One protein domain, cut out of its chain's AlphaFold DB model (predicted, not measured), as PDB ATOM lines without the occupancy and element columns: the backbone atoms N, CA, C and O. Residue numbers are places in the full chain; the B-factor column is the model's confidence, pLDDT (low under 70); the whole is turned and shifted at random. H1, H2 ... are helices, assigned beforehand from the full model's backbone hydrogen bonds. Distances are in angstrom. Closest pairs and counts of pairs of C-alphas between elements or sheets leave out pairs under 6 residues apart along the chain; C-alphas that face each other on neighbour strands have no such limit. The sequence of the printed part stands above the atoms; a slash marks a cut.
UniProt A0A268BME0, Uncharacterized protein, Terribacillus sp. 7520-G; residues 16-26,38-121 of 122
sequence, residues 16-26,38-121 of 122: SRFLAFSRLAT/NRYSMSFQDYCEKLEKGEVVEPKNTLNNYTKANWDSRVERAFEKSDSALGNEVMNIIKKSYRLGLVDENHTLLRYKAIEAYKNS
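AT A GLANCE: This is residues 16 to 26 and 38 to 121 of the 122 residues of an uncharacterized protein of Terribacillus sp. 7520-G (UniProt A0A268BME0). H4 folds back along the longest helix, H5, as a helical hairpin, H1 crosses H5, and residues 116 to 121 stick out as a tail. The 95 printed residues include six named helices, H1 to H6 in chain order, and no named strand: all helix, mostly crossed packing. The whole is compact, radius of gyration of the C-alphas 13.6 A, spanning 48 by 25 by 23 A.

IN THESE COORDINATES: H5, residues 84 to 99, runs 22.4 A from C-alpha 84 at (-17.296, 54.195, -57.699). The others are H4, 71 to 79; H1, 16 to 25, 14.1 A; H2, 44 to 53, 14.4 A; H3, 66 to 69; and H6, 113 to 119, ending at C-alpha 119 (-9.553, 41.058, -17.242).

HOW THE PARTS SIT: The hub, H5, touches H1 at a steep tilt of 53 degrees, closest C-alphas Ser 16 and Val 90, 4.8 A. In the hairpin, H4 touches residues 84 to 91 alone of H5, closest C-alphas Phe 79 and Gly 87, 5.1 A. H2 touches H1, closest C-alphas Phe 21 and Phe 44, 6.7 A. H3 is close to H5 but not clearly touching; H6 touches no helix. O i to N i+4 pairs are within hydrogen-bond range throughout H1, H2 and H5, in 4 of 5 in H4 and 2 of 3 in H6; H3 is too short.

THE WHOLE: Residues 27 to 37 are cut out, C-alphas 26 and 38 lying 12.4 A apart. Links H2 to H3 and H5 to H6 are long. pLDDT is under 70 in residues 38 to 41, 63 to 68 and 112 to 121.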
ATOM      1  N   SER A  16     -20.856  53.684 -45.936       93.31
ATOM      2  CA  SER A  16     -19.441  53.481 -46.258       93.31
ATOM      3  C   SER A  16     -18.601  53.061 -45.043       93.31
ATOM      4  O   SER A  16     -17.647  52.292 -45.197       93.31
ATOM      5  N   ARG A  17     -18.979  53.459 -43.818       94.12
ATOM      6  CA  ARG A  17     -18.338  53.001 -42.572       94.12
ATOM      7  C   ARG A  17     -18.692  51.551 -42.287       94.12
ATOM      8  O   ARG A  17     -17.797  50.784 -41.944       94.12
ATOM      9  N   PHE A  18     -19.953  51.153 -42.459       92.62
ATOM     10  CA  PHE A  18     -20.375  49.760 -42.265       92.62
ATOM     11  C   PHE A  18     -19.710  48.815 -43.272       92.62
ATOM     12  O   PHE A  18     -19.239  47.728 -42.920       92.62
ATOM     13  N   LEU A  19     -19.600  49.254 -44.524       92.56
ATOM     14  CA  LEU A  19     -18.934  48.518 -45.593       92.56
ATOM     15  C   LEU A  19     -17.418  48.398 -45.382       92.56
ATOM     16  O   LEU A  19     -16.846  47.349 -45.702       92.56
ATOM     17  N   ALA A  20     -16.767  49.437 -44.850       93.00
ATOM     18  CA  ALA A  20     -15.360  49.386 -44.453       93.00
ATOM     19  C   ALA A  20     -15.154  48.473 -43.235       93.00
ATOM     20  O   ALA A  20     -14.293  47.592 -43.267       93.00
ATOM     21  N   PHE A  21     -15.992  48.622 -42.205       91.94
ATOM     22  CA  PHE A  21     -15.985  47.787 -41.006       91.94
ATOM     23  C   PHE A  21     -16.094  46.305 -41.355       91.94
ATOM     24  O   PHE A  21     -15.246  45.519 -40.951       91.94
ATOM     25  N   SER A  22     -17.089  45.929 -42.162       88.81
ATOM     26  CA  SER A  22     -17.337  44.531 -42.531       88.81
ATOM     27  C   SER A  22     -16.137  43.898 -43.239       88.81
ATOM     28  O   SER A  22     -15.807  42.742 -42.987       88.81
ATOM     29  N   ARG A  23     -15.436  44.662 -44.089       89.12
ATOM     30  CA  ARG A  23     -14.211  44.206 -44.766       89.12
ATOM     31  C   ARG A  23     -13.061  43.988 -43.785       89.12
ATOM     32  O   ARG A  23     -12.399  42.964 -43.859       89.12
ATOM     33  N   LEU A  24     -12.842  44.920 -42.859       88.56
ATOM     34  CA  LEU A  24     -11.763  44.824 -41.868       88.56
ATOM     35  C   LEU A  24     -12.037  43.760 -40.795       88.56
ATOM     36  O   LEU A  24     -11.115  43.086 -40.345       88.56
ATOM     37  N   ALA A  25     -13.296  43.596 -40.391       85.12
ATOM     38  CA  ALA A  25     -13.717  42.625 -39.384       85.12
ATOM     39  C   ALA A  25     -13.662  41.175 -39.893       85.12
ATOM     40  O   ALA A  25     -13.542  40.248 -39.095       85.12
ATOM     41  N   THR A  26     -13.748  40.979 -41.212       79.94
ATOM     42  CA  THR A  26     -13.648  39.661 -41.861       79.94
ATOM     43  C   THR A  26     -12.259  39.374 -42.428       79.94
ATOM     44  O   THR A  26     -12.021  38.278 -42.940       79.94
ATOM     45  N   ASN A  38      -8.177  36.686 -29.553       61.44
ATOM     46  CA  ASN A  38      -8.462  37.368 -30.816       61.44
ATOM     47  C   ASN A  38      -9.837  37.027 -31.432       61.44
ATOM     48  O   ASN A  38     -10.154  37.483 -32.530       61.44
ATOM     49  N   ARG A  39     -10.690  36.284 -30.717       61.75
ATOM     50  CA  ARG A  39     -12.027  35.892 -31.196       61.75
ATOM     51  C   ARG A  39     -13.046  37.031 -31.256       61.75
ATOM     52  O   ARG A  39     -14.086  36.877 -31.887       61.75
ATOM     53  N   TYR A  40     -12.765  38.161 -30.612       62.81
ATOM     54  CA  TYR A  40     -13.680  39.298 -30.540       62.81
ATOM     55  C   TYR A  40     -13.083  40.520 -31.215       62.81
ATOM     56  O   TYR A  40     -12.042  40.996 -30.792       62.81
ATOM     57  N   SER A  41     -13.752  41.049 -32.234       69.75
ATOM     58  CA  SER A  41     -13.395  42.327 -32.852       69.75
ATOM     59  C   SER A  41     -14.038  43.500 -32.101       69.75
ATOM     60  O   SER A  41     -15.021  43.326 -31.381       69.75
ATOM     61  N   MET A  42     -13.511  44.709 -32.302       82.06
ATOM     62  CA  MET A  42     -14.218  45.955 -31.998       82.06
ATOM     63  C   MET A  42     -15.645  45.934 -32.570       82.06
ATOM     64  O   MET A  42     -15.863  45.426 -33.672       82.06
ATOM     65  N   SER A  43     -16.602  46.493 -31.825       85.25
ATOM     66  CA  SER A  43     -17.981  46.660 -32.289       85.25
ATOM     67  C   SER A  43     -18.048  47.685 -33.431       85.25
ATOM     68  O   SER A  43     -17.183  48.556 -33.551       85.25
ATOM     69  N   PHE A  44     -19.093  47.625 -34.261       87.75
ATOM     70  CA  PHE A  44     -19.303  48.643 -35.296       87.75
ATOM     71  C   PHE A  44     -19.466  50.051 -34.697       87.75
ATOM     72  O   PHE A  44     -18.943  51.020 -35.242       87.75
ATOM     73  N   GLN A  45     -20.133  50.164 -33.545       88.06
ATOM     74  CA  GLN A  45     -20.318  51.440 -32.860       88.06
ATOM     75  C   GLN A  45     -18.981  52.022 -32.379       88.06
ATOM     76  O   GLN A  45     -18.657  53.158 -32.711       88.06
ATOM     77  N   ASP A  46     -18.165  51.230 -31.679       87.25
ATOM     78  CA  ASP A  46     -16.837  51.644 -31.212       87.25
ATOM     79  C   ASP A  46     -15.931  52.056 -32.378       87.25
ATOM     80  O   ASP A  46     -15.135  52.991 -32.261       87.25
ATOM     81  N   TYR A  47     -16.046  51.351 -33.504       90.75
ATOM     82  CA  TYR A  47     -15.325  51.670 -34.729       90.75
ATOM     83  C   TYR A  47     -15.714  53.051 -35.265       90.75
ATOM     84  O   TYR A  47     -14.832  53.875 -35.524       90.75
ATOM     85  N   CYS A  48     -17.014  53.338 -35.362       91.94
ATOM     86  CA  CYS A  48     -17.517  54.652 -35.762       91.94
ATOM     87  C   CYS A  48     -17.066  55.756 -34.801       91.94
ATOM     88  O   CYS A  48     -16.504  56.752 -35.253       91.94
ATOM     89  N   GLU A  49     -17.205  55.554 -33.489       90.50
ATOM     90  CA  GLU A  49     -16.784  56.533 -32.478       90.50
ATOM     91  C   GLU A  49     -15.291  56.879 -32.600       90.50
ATOM     92  O   GLU A  49     -14.893  58.040 -32.493       90.50
ATOM     93  N   LYS A  50     -14.441  55.878 -32.858       90.44
ATOM     94  CA  LYS A  50     -12.996  56.078 -33.038       90.44
ATOM     95  C   LYS A  50     -12.663  56.788 -34.346       90.44
ATOM     96  O   LYS A  50     -11.787  57.654 -34.361       90.44
ATOM     97  N   LEU A  51     -13.364  56.466 -35.433       92.88
ATOM     98  CA  LEU A  51     -13.234  57.200 -36.692       92.88
ATOM     99  C   LEU A  51     -13.628  58.671 -36.525       92.88
ATOM    100  O   LEU A  51     -12.944  59.541 -37.067       92.88
ATOM    101  N   GLU A  52     -14.709  58.953 -35.803       93.19
ATOM    102  CA  GLU A  52     -15.231  60.306 -35.586       93.19
ATOM    103  C   GLU A  52     -14.300  61.144 -34.712       93.19
ATOM    104  O   GLU A  52     -13.965  62.265 -35.089       93.19
ATOM    105  N   LYS A  53     -13.796  60.577 -33.608       91.50
ATOM    106  CA  LYS A  53     -12.816  61.245 -32.736       91.50
ATOM    107  C   LYS A  53     -11.476  61.495 -33.428       91.50
ATOM    108  O   LYS A  53     -10.801  62.468 -33.115       91.50
ATOM    109  N   GLY A  54     -11.082  60.631 -34.368       90.44
ATOM    110  CA  GLY A  54      -9.827  60.783 -35.111       90.44
ATOM    111  C   GLY A  54      -8.568  60.599 -34.259       90.44
ATOM    112  O   GLY A  54      -7.484  60.994 -34.679       90.44
ATOM    113  N   GLU A  55      -8.703  60.001 -33.076       83.19
ATOM    114  CA  GLU A  55      -7.597  59.732 -32.161       83.19
ATOM    115  C   GLU A  55      -6.852  58.457 -32.562       83.19
ATOM    116  O   GLU A  55      -7.452  57.458 -32.972       83.19
ATOM    117  N   VAL A  56      -5.527  58.480 -32.414       85.75
ATOM    118  CA  VAL A  56      -4.699  57.282 -32.573       85.75
ATOM    119  C   VAL A  56      -5.030  56.301 -31.452       85.75
ATOM    120  O   VAL A  56      -4.890  56.624 -30.276       85.75
ATOM    121  N   VAL A  57      -5.455  55.093 -31.820       85.12
ATOM    122  CA  VAL A  57      -5.889  54.065 -30.864       85.12
ATOM    123  C   VAL A  57      -4.736  53.192 -30.399       85.12
ATOM    124  O   VAL A  57      -4.662  52.858 -29.223       85.12
ATOM    125  N   GLU A  58      -3.839  52.825 -31.307       85.38
ATOM    126  CA  GLU A  58      -2.657  52.028 -30.992       85.38
ATOM    127  C   GLU A  58      -1.480  52.547 -31.833       85.38
ATOM    128  O   GLU A  58      -1.385  52.232 -33.025       85.38
ATOM    129  N   PRO A  59      -0.597  53.383 -31.254       84.56
ATOM    130  CA  PRO A  59       0.501  54.019 -31.976       84.56
ATOM    131  C   PRO A  59       1.396  53.039 -32.734       84.56
ATOM    132  O   PRO A  59       1.774  53.327 -33.867       84.56
ATOM    133  N   LYS A  60       1.675  51.851 -32.177       83.56
ATOM    134  CA  LYS A  60       2.536  50.847 -32.839       83.56
ATOM    135  C   LYS A  60       1.933  50.296 -34.139       83.56
ATOM    136  O   LYS A  60       2.643  49.743 -34.970       83.56
ATOM    137  N   ASN A  61       0.620  50.453 -34.305       83.44
ATOM    138  CA  ASN A  61      -0.129  50.029 -35.479       83.44
ATOM    139  C   ASN A  61      -0.357  51.165 -36.483       83.44
ATOM    140  O   ASN A  61      -0.807  50.920 -37.604       83.44
ATOM    141  N   THR A  62      -0.069  52.413 -36.104       80.12
ATOM    142  CA  THR A  62      -0.112  53.525 -37.056       80.12
ATOM    143  C   THR A  62       0.966  53.326 -38.118       80.12
ATOM    144  O   THR A  62       2.058  52.851 -37.823       80.12
ATOM    145  N   LEU A  63       0.649  53.659 -39.374       65.31
ATOM    146  CA  LEU A  63       1.555  53.522 -40.532       65.31
ATOM    147  C   LEU A  63       1.905  52.074 -40.928       65.31
ATOM    148  O   LEU A  63       2.756  51.860 -41.792       65.31
ATOM    149  N   ASN A  64       1.226  51.075 -40.364       57.53
ATOM    150  CA  ASN A  64       1.550  49.680 -40.622       57.53
ATOM    151  C   ASN A  64       0.974  49.213 -41.979       57.53
ATOM    152  O   ASN A  64      -0.232  49.108 -42.153       57.53
ATOM    153  N   ASN A  65       1.839  48.951 -42.962       61.41
ATOM    154  CA  ASN A  65       1.625  48.045 -44.105       61.41
ATOM    155  C   ASN A  65       0.315  48.141 -44.933       61.41
ATOM    156  O   ASN A  65      -0.022  47.158 -45.589       61.41
ATOM    157  N   TYR A  66      -0.394  49.279 -45.004       67.38
ATOM    158  CA  TYR A  66      -1.595  49.429 -45.860       67.38
ATOM    159  C   TYR A  66      -1.394  48.853 -47.280       67.38
ATOM    160  O   TYR A  66      -2.258  48.152 -47.805       67.38
ATOM    161  N   THR A  67      -0.208  49.071 -47.856       65.94
ATOM    162  CA  THR A  67       0.190  48.601 -49.189       65.94
ATOM    163  C   THR A  67       0.176  47.074 -49.346       65.94
ATOM    164  O   THR A  67      -0.077  46.591 -50.442       65.94
ATOM    165  N   LYS A  68       0.412  46.288 -48.286       69.44
ATOM    166  CA  LYS A  68       0.435  44.812 -48.371       69.44
ATOM    167  C   LYS A  68      -0.960  44.193 -48.465       69.44
ATOM    168  O   LYS A  68      -1.109  43.117 -49.033       69.44
ATOM    169  N   ALA A  69      -1.981  44.880 -47.957       72.81
ATOM    170  CA  ALA A  69      -3.348  44.369 -47.930       72.81
ATOM    171  C   ALA A  69      -4.087  44.489 -49.279       72.81
ATOM    172  O   ALA A  69      -5.204  43.984 -49.416       72.81
ATOM    173  N   ASN A  70      -3.482  45.159 -50.272       83.19
ATOM    174  CA  ASN A  70      -4.027  45.356 -51.621       83.19
ATOM    175  C   ASN A  70      -5.473  45.889 -51.634       83.19
ATOM    176  O   ASN A  70      -6.264  45.545 -52.519       83.19
ATOM    177  N   TRP A  71      -5.840  46.720 -50.648       87.19
ATOM    178  CA  TRP A  71      -7.207  47.223 -50.506       87.19
ATOM    179  C   TRP A  71      -7.681  47.967 -51.745       87.19
ATOM    180  O   TRP A  71      -8.836  47.775 -52.115       87.19
ATOM    181  N   ASP A  72      -6.815  48.759 -52.389       84.31
ATOM    182  CA  ASP A  72      -7.158  49.508 -53.603       84.31
ATOM    183  C   ASP A  72      -7.801  48.583 -54.654       84.31
ATOM    184  O   ASP A  72      -8.961  48.787 -55.007       84.31
ATOM    185  N   SER A  73      -7.154  47.466 -55.014       84.94
ATOM    186  CA  SER A  73      -7.727  46.502 -55.971       84.94
ATOM    187  C   SER A  73      -8.977  45.787 -55.439       84.94
ATOM    188  O   SER A  73      -9.900  45.492 -56.197       84.94
ATOM    189  N   ARG A  74      -9.034  45.485 -54.135       85.94
ATOM    190  CA  ARG A  74     -10.165  44.758 -53.522       85.94
ATOM    191  C   ARG A  74     -11.441  45.595 -53.479       85.94
ATOM    192  O   ARG A  74     -12.530  45.062 -53.675       85.94
ATOM    193  N   VAL A  75     -11.312  46.885 -53.186       84.69
ATOM    194  CA  VAL A  75     -12.438  47.819 -53.142       84.69
ATOM    195  C   VAL A  75     -12.830  48.226 -54.555       84.69
ATOM    196  O   VAL A  75     -14.014  48.167 -54.866       84.69
ATOM    197  N   GLU A  76     -11.869  48.529 -55.431       82.00
ATOM    198  CA  GLU A  76     -12.138  48.840 -56.839       82.00
ATOM    199  C   GLU A  76     -12.966  47.730 -57.498       82.00
ATOM    200  O   GLU A  76     -14.084  47.984 -57.933       82.00
ATOM    201  N   ARG A  77     -12.536  46.463 -57.419       82.38
ATOM    202  CA  ARG A  77     -13.301  45.330 -57.981       82.38
ATOM    203  C   ARG A  77     -14.729  45.202 -57.441       82.38
ATOM    204  O   ARG A  77     -15.587  44.665 -58.136       82.38
ATOM    205  N   ALA A  78     -14.983  45.632 -56.205       82.81
ATOM    206  CA  ALA A  78     -16.297  45.523 -55.576       82.81
ATOM    207  C   ALA A  78     -17.258  46.660 -55.973       82.81
ATOM    208  O   ALA A  78     -18.470  46.473 -55.883       82.81
ATOM    209  N   PHE A  79     -16.729  47.817 -56.387       85.50
ATOM    210  CA  PHE A  79     -17.510  49.044 -56.572       85.50
ATOM    211  C   PHE A  79     -17.384  49.688 -57.960       85.50
ATOM    212  O   PHE A  79     -18.257  50.465 -58.330       85.50
ATOM    213  N   GLU A  80     -16.364  49.356 -58.756       75.06
ATOM    214  CA  GLU A  80     -16.061  49.987 -60.055       75.06
ATOM    215  C   GLU A  80     -17.270  50.008 -61.004       75.06
ATOM    216  O   GLU A  80     -17.514  51.001 -61.684       75.06
ATOM    217  N   LYS A  81     -18.059  48.929 -61.020       70.56
ATOM    218  CA  LYS A  81     -19.221  48.782 -61.913       70.56
ATOM    219  C   LYS A  81     -20.551  49.217 -61.298       70.56
ATOM    220  O   LYS A  81     -21.538  49.283 -62.022       70.56
ATOM    221  N   SER A  82     -20.601  49.440 -59.986       79.38
ATOM    222  CA  SER A  82     -21.848  49.650 -59.241       79.38
ATOM    223  C   SER A  82     -21.957  51.054 -58.660       79.38
ATOM    224  O   SER A  82     -22.986  51.694 -58.850       79.38
ATOM    225  N   ASP A  83     -20.917  51.536 -57.979       86.94
ATOM    226  CA  ASP A  83     -20.881  52.858 -57.353       86.94
ATOM    227  C   ASP A  83     -19.438  53.231 -56.970       86.94
ATOM    228  O   ASP A  83     -18.967  52.979 -55.855       86.94
ATOM    229  N   SER A  84     -18.700  53.823 -57.912       87.88
ATOM    230  CA  SER A  84     -17.296  54.195 -57.699       87.88
ATOM    231  C   SER A  84     -17.116  55.284 -56.634       87.88
ATOM    232  O   SER A  84     -16.082  55.315 -55.963       87.88
ATOM    233  N   ALA A  85     -18.116  56.148 -56.428       91.25
ATOM    234  CA  ALA A  85     -18.087  57.174 -55.391       91.25
ATOM    235  C   ALA A  85     -18.149  56.538 -53.997       91.25
ATOM    236  O   ALA A  85     -17.283  56.811 -53.162       91.25
ATOM    237  N   LEU A  86     -19.086  55.608 -53.784       91.12
ATOM    238  CA  LEU A  86     -19.160  54.821 -52.554       91.12
ATOM    239  C   LEU A  86     -17.875  54.013 -52.324       91.12
ATOM    240  O   LEU A  86     -17.349  53.973 -51.210       91.12
ATOM    241  N   GLY A  87     -17.320  53.419 -53.386       91.00
ATOM    242  CA  GLY A  87     -16.026  52.737 -53.330       91.00
ATOM    243  C   GLY A  87     -14.897  53.637 -52.816       91.00
ATOM    244  O   GLY A  87     -14.125  53.228 -51.945       91.00
ATOM    245  N   ASN A  88     -14.831  54.885 -53.284       91.88
ATOM    246  CA  ASN A  88     -13.844  55.863 -52.821       91.88
ATOM    247  C   ASN A  88     -14.039  56.252 -51.349       91.88
ATOM    248  O   ASN A  88     -13.058  56.393 -50.615       91.88
ATOM    249  N   GLU A  89     -15.280  56.388 -50.881       94.44
ATOM    250  CA  GLU A  89     -15.554  56.645 -49.463       94.44
ATOM    251  C   GLU A  89     -15.106  55.482 -48.577       94.44
ATOM    252  O   GLU A  89     -14.363  55.686 -47.612       94.44
ATOM    253  N   VAL A  90     -15.489  54.253 -48.944       93.75
ATOM    254  CA  VAL A  90     -15.059  53.028 -48.255       93.75
ATOM    255  C   VAL A  90     -13.534  52.967 -48.208       93.75
ATOM    256  O   VAL A  90     -12.951  52.691 -47.157       93.75
ATOM    257  N   MET A  91     -12.870  53.289 -49.319       92.75
ATOM    258  CA  MET A  91     -11.414  53.322 -49.398       92.75
ATOM    259  C   MET A  91     -10.790  54.328 -48.427       92.75
ATOM    260  O   MET A  91      -9.844  54.007 -47.701       92.75
ATOM    261  N   ASN A  92     -11.318  55.549 -48.397       93.62
ATOM    262  CA  ASN A  92     -10.830  56.602 -47.515       93.62
ATOM    263  C   ASN A  92     -10.990  56.220 -46.040       93.62
ATOM    264  O   ASN A  92     -10.091  56.481 -45.237       93.62
ATOM    265  N   ILE A  93     -12.086  55.547 -45.690       95.12
ATOM    266  CA  ILE A  93     -12.340  55.055 -44.334       95.12
ATOM    267  C   ILE A  93     -11.372  53.924 -43.960       95.12
ATOM    268  O   ILE A  93     -10.807  53.938 -42.861       95.12
ATOM    269  N   ILE A  94     -11.099  52.983 -44.870       93.00
ATOM    270  CA  ILE A  94     -10.074  51.951 -44.654       93.00
ATOM    271  C   ILE A  94      -8.709  52.616 -44.440       93.00
ATOM    272  O   ILE A  94      -8.079  52.383 -43.413       93.00
ATOM    273  N   LYS A  95      -8.274  53.524 -45.326       92.06
ATOM    274  CA  LYS A  95      -7.006  54.270 -45.175       92.06
ATOM    275  C   LYS A  95      -6.937  55.015 -43.838       92.06
ATOM    276  O   LYS A  95      -5.910  54.976 -43.160       92.06
ATOM    277  N   LYS A  96      -8.032  55.657 -43.421       93.06
ATOM    278  CA  LYS A  96      -8.141  56.314 -42.111       93.06
ATOM    279  C   LYS A  96      -7.986  55.314 -40.963       93.06
ATOM    280  O   LYS A  96      -7.271  55.608 -40.012       93.06
ATOM    281  N   SER A  97      -8.555  54.118 -41.077       92.19
ATOM    282  CA  SER A  97      -8.438  53.067 -40.057       92.19
ATOM    283  C   SER A  97      -6.988  52.634 -39.823       92.19
ATOM    284  O   SER A  97      -6.562  52.506 -38.679       92.19
ATOM    285  N   TYR A  98      -6.201  52.504 -40.894       91.62
ATOM    286  CA  TYR A  98      -4.758  52.248 -40.813       91.62
ATOM    287  C   TYR A  98      -3.989  53.407 -40.167       91.62
ATOM    288  O   TYR A  98      -3.132  53.194 -39.314       91.62
ATOM    289  N   ARG A  99      -4.311  54.653 -40.537       91.56
ATOM    290  CA  ARG A  99      -3.664  55.846 -39.958       91.56
ATOM    291  C   ARG A  99      -3.916  55.985 -38.459       91.56
ATOM    292  O   ARG A  99      -3.024  56.422 -37.745       91.56
ATOM    293  N   LEU A 100      -5.102  55.598 -37.996       91.06
ATOM    294  CA  LEU A 100      -5.490  55.647 -36.583       91.06
ATOM    295  C   LEU A 100      -5.031  54.416 -35.781       91.06
ATOM    296  O   LEU A 100      -5.300  54.337 -34.584       91.06
ATOM    297  N   GLY A 101      -4.355  53.450 -36.414       88.50
ATOM    298  CA  GLY A 101      -3.920  52.219 -35.753       88.50
ATOM    299  C   GLY A 101      -5.082  51.311 -35.343       88.50
ATOM    300  O   GLY A 101      -4.954  50.553 -34.390       88.50
ATOM    301  N   LEU A 102      -6.227  51.384 -36.036       89.06
ATOM    302  CA  LEU A 102      -7.403  50.545 -35.763       89.06
ATOM    303  C   LEU A 102      -7.232  49.099 -36.225       89.06
ATOM    304  O   LEU A 102      -8.077  48.272 -35.904       89.06
ATOM    305  N   VAL A 103      -6.179  48.796 -36.975       87.31
ATOM    306  CA  VAL A 103      -5.859  47.461 -37.488       87.31
ATOM    307  C   VAL A 103      -4.453  47.072 -37.051       87.31
ATOM    308  O   VAL A 103      -3.602  47.945 -36.922       87.31
ATOM    309  N   ASP A 104      -4.202  45.791 -36.809       81.69
ATOM    310  CA  ASP A 104      -2.869  45.287 -36.476       81.69
ATOM    311  C   ASP A 104      -1.994  45.037 -37.720       81.69
ATOM    312  O   ASP A 104      -2.391  45.276 -38.863       81.69
ATOM    313  N   GLU A 105      -0.768  44.563 -37.493       79.69
ATOM    314  CA  GLU A 105       0.190  44.213 -38.552       79.69
ATOM    315  C   GLU A 105      -0.315  43.126 -39.509       79.69
ATOM    316  O   GLU A 105       0.129  43.061 -40.655       79.69
ATOM    317  N   ASN A 106      -1.276  42.319 -39.057       79.19
ATOM    318  CA  ASN A 106      -1.947  41.292 -39.838       79.19
ATOM    319  C   ASN A 106      -3.228  41.834 -40.480       79.19
ATOM    320  O   ASN A 106      -4.112  41.057 -40.824       79.19
ATOM    321  N   HIS A 107      -3.373  43.156 -40.613       83.06
ATOM    322  CA  HIS A 107      -4.521  43.810 -41.243       83.06
ATOM    323  C   HIS A 107      -5.859  43.557 -40.544       83.06
ATOM    324  O   HIS A 107      -6.915  43.881 -41.089       83.06
ATOM    325  N   THR A 108      -5.826  43.019 -39.325       81.62
ATOM    326  CA  THR A 108      -7.035  42.676 -38.595       81.62
ATOM    327  C   THR A 108      -7.492  43.863 -37.768       81.62
ATOM    328  O   THR A 108      -6.692  44.447 -37.038       81.62
ATOM    329  N   LEU A 109      -8.785  44.199 -37.828       86.00
ATOM    330  CA  LEU A 109      -9.375  45.186 -36.927       86.00
ATOM    331  C   LEU A 109      -9.057  44.843 -35.466       86.00
ATOM    332  O   LEU A 109      -9.170  43.692 -35.049       86.00
ATOM    333  N   LEU A 110      -8.642  45.846 -34.692       80.00
ATOM    334  CA  LEU A 110      -8.221  45.671 -33.314       80.00
ATOM    335  C   LEU A 110      -9.323  45.013 -32.489       80.00
ATOM    336  O   LEU A 110     -10.446  45.496 -32.367       80.00
ATOM    337  N   ARG A 111      -8.935  43.909 -31.867       70.31
ATOM    338  CA  ARG A 111      -9.789  43.007 -31.093       70.31
ATOM    339  C   ARG A 111      -9.847  43.352 -29.597       70.31
ATOM    340  O   ARG A 111     -10.514  42.697 -28.801       70.31
ATOM    341  N   TYR A 112      -9.133  44.401 -29.183       53.84
ATOM    342  CA  TYR A 112      -8.646  44.538 -27.807       53.84
ATOM    343  C   TYR A 112      -9.680  44.962 -26.744       53.84
ATOM    344  O   TYR A 112      -9.349  45.004 -25.565       53.84
ATOM    345  N   LYS A 113     -10.953  45.196 -27.079       49.59
ATOM    346  CA  LYS A 113     -11.950  45.550 -26.047       49.59
ATOM    347  C   LYS A 113     -12.675  44.381 -25.382       49.59
ATOM    348  O   LYS A 113     -13.313  44.599 -24.360       49.59
ATOM    349  N   ALA A 114     -12.522  43.146 -25.858       46.91
ATOM    350  CA  ALA A 114     -13.018  42.000 -25.089       46.91
ATOM    351  C   ALA A 114     -12.040  41.546 -23.992       46.91
ATOM    352  O   ALA A 114     -12.464  41.017 -22.971       46.91
ATOM    353  N   ILE A 115     -10.735  41.780 -24.175       44.47
ATOM    354  CA  ILE A 115      -9.708  41.302 -23.239       44.47
ATOM    355  C   ILE A 115      -9.643  42.178 -21.986       44.47
ATOM    356  O   ILE A 115      -9.563  41.634 -20.891       44.47
ATOM    357  N   GLU A 116      -9.696  43.509 -22.108       47.22
ATOM    358  CA  GLU A 116      -9.721  44.385 -20.923       47.22
ATOM    359  C   GLU A 116     -11.031  44.280 -20.145       47.22
ATOM    360  O   GLU A 116     -11.000  44.243 -18.919       47.22
ATOM    361  N   ALA A 117     -12.170  44.153 -20.833       44.28
ATOM    362  CA  ALA A 117     -13.451  43.916 -20.176       44.28
ATOM    363  C   ALA A 117     -13.463  42.581 -19.409       44.28
ATOM    364  O   ALA A 117     -13.928  42.550 -18.278       44.28
ATOM    365  N   TYR A 118     -12.887  41.509 -19.975       44.53
ATOM    366  CA  TYR A 118     -12.734  40.221 -19.288       44.53
ATOM    367  C   TYR A 118     -11.758  40.307 -18.105       44.53
ATOM    368  O   TYR A 118     -12.105  39.901 -17.000       44.53
ATOM    369  N   LYS A 119     -10.569  40.896 -18.300       41.84
ATOM    370  CA  LYS A 119      -9.553  41.058 -17.242       41.84
ATOM    371  C   LYS A 119     -10.034  41.900 -16.061       41.84
ATOM    372  O   LYS A 119      -9.608  41.640 -14.947       41.84
ATOM    373  N   ASN A 120     -10.909  42.874 -16.300       48.00
ATOM    374  CA  ASN A 120     -11.481  43.730 -15.257       48.00
ATOM    375  C   ASN A 120     -12.792  43.171 -14.664       48.00
ATOM    376  O   ASN A 120     -13.408  43.836 -13.835       48.00
ATOM    377  N   SER A 121     -13.240  41.989 -15.105       44.16
ATOM    378  CA  SER A 121     -14.472  41.326 -14.644       44.16
ATOM    379  C   SER A 121     -14.240  40.058 -13.805       44.16
ATOM    380  O   SER A 121     -15.215  39.387 -13.467       44.16
TER     381      SER A 121